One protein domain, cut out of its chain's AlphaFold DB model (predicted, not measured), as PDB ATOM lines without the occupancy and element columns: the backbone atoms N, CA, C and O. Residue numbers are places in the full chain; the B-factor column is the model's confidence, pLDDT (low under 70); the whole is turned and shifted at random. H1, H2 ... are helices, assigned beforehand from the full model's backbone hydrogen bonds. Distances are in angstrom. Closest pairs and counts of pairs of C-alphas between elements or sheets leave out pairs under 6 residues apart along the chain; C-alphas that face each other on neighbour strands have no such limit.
ATOM      1  N   SER A 213     399.957 355.312  44.326       82.12
ATOM      2  CA  SER A 213     399.642 356.499  43.539       82.12
ATOM      3  C   SER A 213     400.895 357.355  43.390       82.12
ATOM      4  O   SER A 213     401.600 357.600  44.367       82.12
ATOM      5  N   SER A 214     401.174 357.824  42.172       87.75
ATOM      6  CA  SER A 214     402.331 358.687  41.938       87.75
ATOM      7  C   SER A 214     402.206 359.982  42.742       87.75
ATOM      8  O   SER A 214     401.108 360.521  42.916       87.75
ATOM      9  N   LEU A 215     403.344 360.526  43.186       88.69
ATOM     10  CA  LEU A 215     403.383 361.815  43.882       88.69
ATOM     11  C   LEU A 215     402.670 362.906  43.066       88.69
ATOM     12  O   LEU A 215     401.940 363.727  43.613       88.69
ATOM     13  N   GLN A 216     402.805 362.858  41.739       88.62
ATOM     14  CA  GLN A 216     402.129 363.774  40.827       88.62
ATOM     15  C   GLN A 216     400.599 363.701  40.930       88.62
ATOM     16  O   GLN A 216     399.948 364.748  40.933       88.62
ATOM     17  N   LEU A 217     400.014 362.502  41.022       87.25
ATOM     18  CA  LEU A 217     398.570 362.332  41.183       87.25
ATOM     19  C   LEU A 217     398.106 362.862  42.543       87.25
ATOM     20  O   LEU A 217     397.125 363.600  42.597       87.25
ATOM     21  N   ILE A 218     398.829 362.530  43.615       88.00
ATOM     22  CA  ILE A 218     398.502 362.966  44.980       88.00
ATOM     23  C   ILE A 218     398.533 364.497  45.070       88.00
ATOM     24  O   ILE A 218     397.556 365.104  45.507       88.00
ATOM     25  N   CYS A 219     399.596 365.135  44.569       89.56
ATOM     26  CA  CYS A 219     399.695 366.594  44.512       89.56
ATOM     27  C   CYS A 219     398.578 367.208  43.656       89.56
ATOM     28  O   CYS A 219     397.966 368.193  44.059       89.56
ATOM     29  N   SER A 220     398.266 366.616  42.498       88.94
ATOM     30  CA  SER A 220     397.194 367.115  41.625       88.94
ATOM     31  C   SER A 220     395.818 367.017  42.288       88.94
ATOM     32  O   SER A 220     395.016 367.938  42.155       88.94
ATOM     33  N   LEU A 221     395.546 365.933  43.021       88.44
ATOM     34  CA  LEU A 221     394.315 365.757  43.794       88.44
ATOM     35  C   LEU A 221     394.225 366.745  44.955       88.44
ATOM     36  O   LEU A 221     393.139 367.254  45.216       88.44
ATOM     37  N   GLN A 222     395.339 367.042  45.627       87.62
ATOM     38  CA  GLN A 222     395.354 368.051  46.684       87.62
ATOM     39  C   GLN A 222     395.037 369.436  46.119       87.62
ATOM     40  O   GLN A 222     394.143 370.107  46.618       87.62
ATOM     41  N   ILE A 223     395.691 369.822  45.018       87.88
ATOM     42  CA  ILE A 223     395.401 371.083  44.325       87.88
ATOM     43  C   ILE A 223     393.933 371.127  43.879       87.88
ATOM     44  O   ILE A 223     393.256 372.132  44.067       87.88
ATOM     45  N   TYR A 224     393.418 370.028  43.324       86.50
ATOM     46  CA  TYR A 224     392.012 369.925  42.947       86.50
ATOM     47  C   TYR A 224     391.072 370.129  44.140       86.50
ATOM     48  O   TYR A 224     390.097 370.850  43.989       86.50
ATOM     49  N   LYS A 225     391.356 369.549  45.314       84.38
ATOM     50  CA  LYS A 225     390.528 369.717  46.522       84.38
ATOM     51  C   LYS A 225     390.473 371.168  46.993       84.38
ATOM     52  O   LYS A 225     389.383 371.653  47.273       84.38
ATOM     53  N   GLU A 226     391.611 371.859  47.020       84.75
ATOM     54  CA  GLU A 226     391.665 373.279  47.405       84.75
ATOM     55  C   GLU A 226     390.926 374.173  46.395       84.75
ATOM     56  O   GLU A 226     390.304 375.166  46.760       84.75
ATOM     57  N   ILE A 227     390.948 373.802  45.110       81.81
ATOM     58  CA  ILE A 227     390.281 374.548  44.032       81.81
ATOM     59  C   ILE A 227     388.857 374.041  43.785       81.81
ATOM     60  O   ILE A 227     388.162 374.621  42.968       81.81
ATOM     61  N   ALA A 228     388.370 372.990  44.452       64.00
ATOM     62  CA  ALA A 228     387.101 372.337  44.097       64.00
ATOM     63  C   ALA A 228     385.875 373.268  44.197       64.00
ATOM     64  O   ALA A 228     384.842 372.990  43.592       64.00
ATOM     65  N   GLN A 229     385.994 374.388  44.918       58.91
ATOM     66  CA  GLN A 229     384.990 375.460  44.970       58.91
ATOM     67  C   GLN A 229     385.020 376.392  43.738       58.91
ATOM     68  O   GLN A 229     384.084 377.151  43.500       58.91
ATOM     69  N   GLY A 230     386.089 376.347  42.948       58.00
ATOM     70  CA  GLY A 230     386.324 377.129  41.742       58.00
ATOM     71  C   GLY A 230     386.072 376.353  40.445       58.00
ATOM     72  O   GLY A 230     386.161 375.130  40.361       58.00
ATOM     73  N   SER A 231     385.786 377.095  39.374       68.00
ATOM     74  CA  SER A 231     385.637 376.549  38.020       68.00
ATOM     75  C   SER A 231     386.977 376.044  37.470       68.00
ATOM     76  O   SER A 231     388.037 376.563  37.824       68.00
ATOM     77  N   LYS A 232     386.938 375.116  36.500       74.94
ATOM     78  CA  LYS A 232     388.094 374.679  35.686       74.94
ATOM     79  C   LYS A 232     388.950 375.849  35.168       74.94
ATOM     80  O   LYS A 232     390.152 375.696  34.977       74.94
ATOM     81  N   GLN A 233     388.346 377.017  34.939       75.62
ATOM     82  CA  GLN A 233     389.046 378.228  34.495       75.62
ATOM     83  C   GLN A 233     390.119 378.710  35.486       75.62
ATOM     84  O   GLN A 233     391.167 379.190  35.056       75.62
ATOM     85  N   THR A 234     389.916 378.493  36.785       81.38
ATOM     86  CA  THR A 234     390.856 378.860  37.858       81.38
ATOM     87  C   THR A 234     392.209 378.160  37.694       81.38
ATOM     88  O   THR A 234     393.254 378.745  37.955       81.38
ATOM     89  N   VAL A 235     392.224 376.933  37.156       83.44
ATOM     90  CA  VAL A 235     393.463 376.168  36.912       83.44
ATOM     91  C   VAL A 235     394.387 376.882  35.922       83.44
ATOM     92  O   VAL A 235     395.608 376.798  36.041       83.44
ATOM     93  N   TYR A 236     393.824 377.594  34.941       82.12
ATOM     94  CA  TYR A 236     394.609 378.307  33.932       82.12
ATOM     95  C   TYR A 236     395.225 379.606  34.453       82.12
ATOM     96  O   TYR A 236     396.175 380.085  33.838       82.12
ATOM     97  N   GLN A 237     394.717 380.137  35.569       85.06
ATOM     98  CA  GLN A 237     395.247 381.327  36.237       85.06
ATOM     99  C   GLN A 237     396.455 381.006  37.128       85.06
ATOM    100  O   GLN A 237     397.218 381.902  37.475       85.06
ATOM    101  N   LEU A 238     396.656 379.733  37.482       84.38
ATOM    102  CA  LEU A 238     397.795 379.322  38.293       84.38
ATOM    103  C   LEU A 238     399.098 379.371  37.481       84.38
ATOM    104  O   LEU A 238     399.113 378.925  36.326       84.38
ATOM    105  N   PRO A 239     400.215 379.814  38.088       88.38
ATOM    106  CA  PRO A 239     401.529 379.878  37.449       88.38
ATOM    107  C   PRO A 239     402.174 378.482  37.350       88.38
ATOM    108  O   PRO A 239     403.266 378.237  37.852       88.38
ATOM    109  N   LEU A 240     401.476 377.529  36.728       86.81
ATOM    110  CA  LEU A 240     401.897 376.136  36.595       86.81
ATOM    111  C   LEU A 240     402.320 375.819  35.148       86.81
ATOM    112  O   LEU A 240     401.726 376.330  34.191       86.81
ATOM    113  N   PRO A 241     403.288 374.908  34.940       91.06
ATOM    114  CA  PRO A 241     403.601 374.374  33.617       91.06
ATOM    115  C   PRO A 241     402.369 373.784  32.914       91.06
ATOM    116  O   PRO A 241     401.508 373.170  33.550       91.06
ATOM    117  N   ASN A 242     402.308 373.907  31.583       88.00
ATOM    118  CA  ASN A 242     401.164 373.448  30.778       88.00
ATOM    119  C   ASN A 242     400.817 371.972  31.017       88.00
ATOM    120  O   ASN A 242     399.643 371.628  31.138       88.00
ATOM    121  N   ARG A 243     401.829 371.106  31.157       88.56
ATOM    122  CA  ARG A 243     401.635 369.673  31.428       88.56
ATOM    123  C   ARG A 243     400.885 369.434  32.745       88.56
ATOM    124  O   ARG A 243     399.957 368.634  32.783       88.56
ATOM    125  N   ILE A 244     401.236 370.169  33.803       87.19
ATOM    126  CA  ILE A 244     400.581 370.062  35.116       87.19
ATOM    127  C   ILE A 244     399.163 370.636  35.046       87.19
ATOM    128  O   ILE A 244     398.222 369.989  35.504       87.19
ATOM    129  N   ARG A 245     398.980 371.788  34.382       87.50
ATOM    130  CA  ARG A 245     397.643 372.361  34.142       87.50
ATOM    131  C   ARG A 245     396.723 371.384  33.419       87.50
ATOM    132  O   ARG A 245     395.565 371.257  33.808       87.50
ATOM    133  N   GLN A 246     397.218 370.667  32.412       87.44
ATOM    134  CA  GLN A 246     396.441 369.653  31.695       87.44
ATOM    135  C   GLN A 246     396.055 368.470  32.590       87.44
ATOM    136  O   GLN A 246     394.918 368.010  32.515       87.44
ATOM    137  N   ILE A 247     396.962 367.990  33.445       87.38
ATOM    138  CA  ILE A 247     396.686 366.879  34.372       87.38
ATOM    139  C   ILE A 247     395.618 367.279  35.391       87.38
ATOM    140  O   ILE A 247     394.622 366.576  35.534       87.38
ATOM    141  N   ILE A 248     395.769 368.442  36.027       87.56
ATOM    142  CA  ILE A 248     394.783 368.962  36.982       87.56
ATOM    143  C   ILE A 248     393.444 369.216  36.278       87.56
ATOM    144  O   ILE A 248     392.395 368.826  36.778       87.56
ATOM    145  N   SER A 249     393.464 369.782  35.067       86.19
ATOM    146  CA  SER A 249     392.253 370.027  34.269       86.19
ATOM    147  C   SER A 249     391.466 368.754  33.947       86.19
ATOM    148  O   SER A 249     390.250 368.831  33.773       86.19
ATOM    149  N   LYS A 250     392.130 367.592  33.853       85.44
ATOM    150  CA  LYS A 250     391.461 366.296  33.663       85.44
ATOM    151  C   LYS A 250     390.706 365.842  34.917       85.44
ATOM    152  O   LYS A 250     389.707 365.149  34.768       85.44
ATOM    153  N   LEU A 251     391.118 366.255  36.121       84.62
ATOM    154  CA  LEU A 251     390.418 365.914  37.371       84.62
ATOM    155  C   LEU A 251     389.026 366.562  37.462       84.62
ATOM    156  O   LEU A 251     388.126 365.981  38.054       84.62
ATOM    157  N   PHE A 252     388.821 367.703  36.795       80.31
ATOM    158  CA  PHE A 252     387.511 368.357  36.662       80.31
ATOM    159  C   PHE A 252     386.571 367.658  35.668       80.31
ATOM    160  O   PHE A 252     385.427 368.075  35.496       80.31
ATOM    161  N   MET A 253     387.031 366.620  34.959       78.81
ATOM    162  CA  MET A 253     386.141 365.823  34.123       78.81
ATOM    163  C   MET A 253     385.355 364.854  35.003       78.81
ATOM    164  O   MET A 253     385.887 363.853  35.482       78.81
ATOM    165  N   HIS A 254     384.063 365.126  35.173       79.81
ATOM    166  CA  HIS A 254     383.165 364.199  35.847       79.81
ATOM    167  C   HIS A 254     383.094 362.870  35.083       79.81
ATOM    168  O   HIS A 254     382.999 362.832  33.853       79.81
ATOM    169  N   THR A 255     383.145 361.761  35.829       85.75
ATOM    170  CA  THR A 255     382.992 360.415  35.252       85.75
ATOM    171  C   THR A 255     381.596 360.261  34.639       85.75
ATOM    172  O   THR A 255     381.462 359.742  33.534       85.75
ATOM    173  N   ILE A 256     380.574 360.818  35.294       85.50
ATOM    174  CA  ILE A 256     379.241 360.977  34.718       85.50
ATOM    175  C   ILE A 256     379.196 362.312  33.965       85.50
ATOM    176  O   ILE A 256     379.293 363.373  34.573       85.50
ATOM    177  N   ARG A 257     379.075 362.267  32.634       77.88
ATOM    178  CA  ARG A 257     379.193 363.451  31.755       77.88
ATOM    179  C   ARG A 257     377.870 364.152  31.435       77.88
ATOM    180  O   ARG A 257     377.846 365.051  30.596       77.88
ATOM    181  N   CYS A 258     376.766 363.709  32.022       73.19
ATOM    182  CA  CYS A 258     375.451 364.241  31.693       73.19
ATOM    183  C   CYS A 258     375.342 365.721  32.093       73.19
ATOM    184  O   CYS A 258     375.860 366.106  33.142       73.19
TER     185      CYS A 258
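Overview. This is residues 213 to 258 of the 398 residues of the protein "tubby-related protein 4-like" of Diaphorina citri (UniProt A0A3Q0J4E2). Three helices make a small cluster: the longest, H1, crosses H3 steeply near the middle of both, and the short H2 packs on H3 and comes close to the last residue of H1, so that the three centres make a triangle. Past the end of H3, residues 252 to 258 run away from the cluster as a tail with no named element, and this tail makes much of the length. The printed part has 46 residues with three named helices, in the order H1, H2, H3, and no named strand; the class is all helix, with 28 of the 46 residues in the helices. The whole is compact, with a radius of gyration of the C-alphas of 10.4 A, and the C-alphas span 29 by 26 by 18 A.

Along the chain. H1, the longest helix, holds residues 215 to 227 and measures 18.3 A from C-alpha 215 at (403.383, 361.815, 43.882) to C-alpha 227 at (390.281, 374.548, 44.032). H3 holds residues 242 to 251 and measures 14.7 A, ending with C-alpha 251 at (390.418, 365.914, 37.371). H2, between them in the chain, holds residues 233 to 237 and measures 7.1 A.

Arrangement. H1 touches H3 with residues 220 to 224 alone; the closest C-alphas are those of Ser 220 and Ile 248, 5.5 A apart. The two run the same way at a steep tilt of 67 degrees, only just short of about perpendicular. H3 also touches H2, and here the closest C-alphas are those of Val 235 and Arg 245, 6.3 A apart. H1 and H2 are close but not clearly touching; their closest C-alphas are those of Ile 227 and Thr 234, 7.6 A apart. In H1 every O i to N i+4 pair is within hydrogen-bond range, and in H3 5 of 6 are. In H2 0 of 1 such pairs are, beside 2 of 2 O i to N i+3 pairs.

Size, cuts and confidence. The two C-alphas farthest apart are those of Pro 239 and Cys 258, at 30.9 A. The first and last printed C-alphas, of Ser 213 and Cys 258, are 28.0 A apart. The printed part has no cut. The links from H1 to H2, 5 residues, and from H2 to H3, 4 residues, are both tight. Residues 238 to 243, of which 242 and 243 belong to H3, stand free. The mean pLDDT of the printed part is 82.9, and residues 228 to 231, in the link from H1 to H2, are under 70.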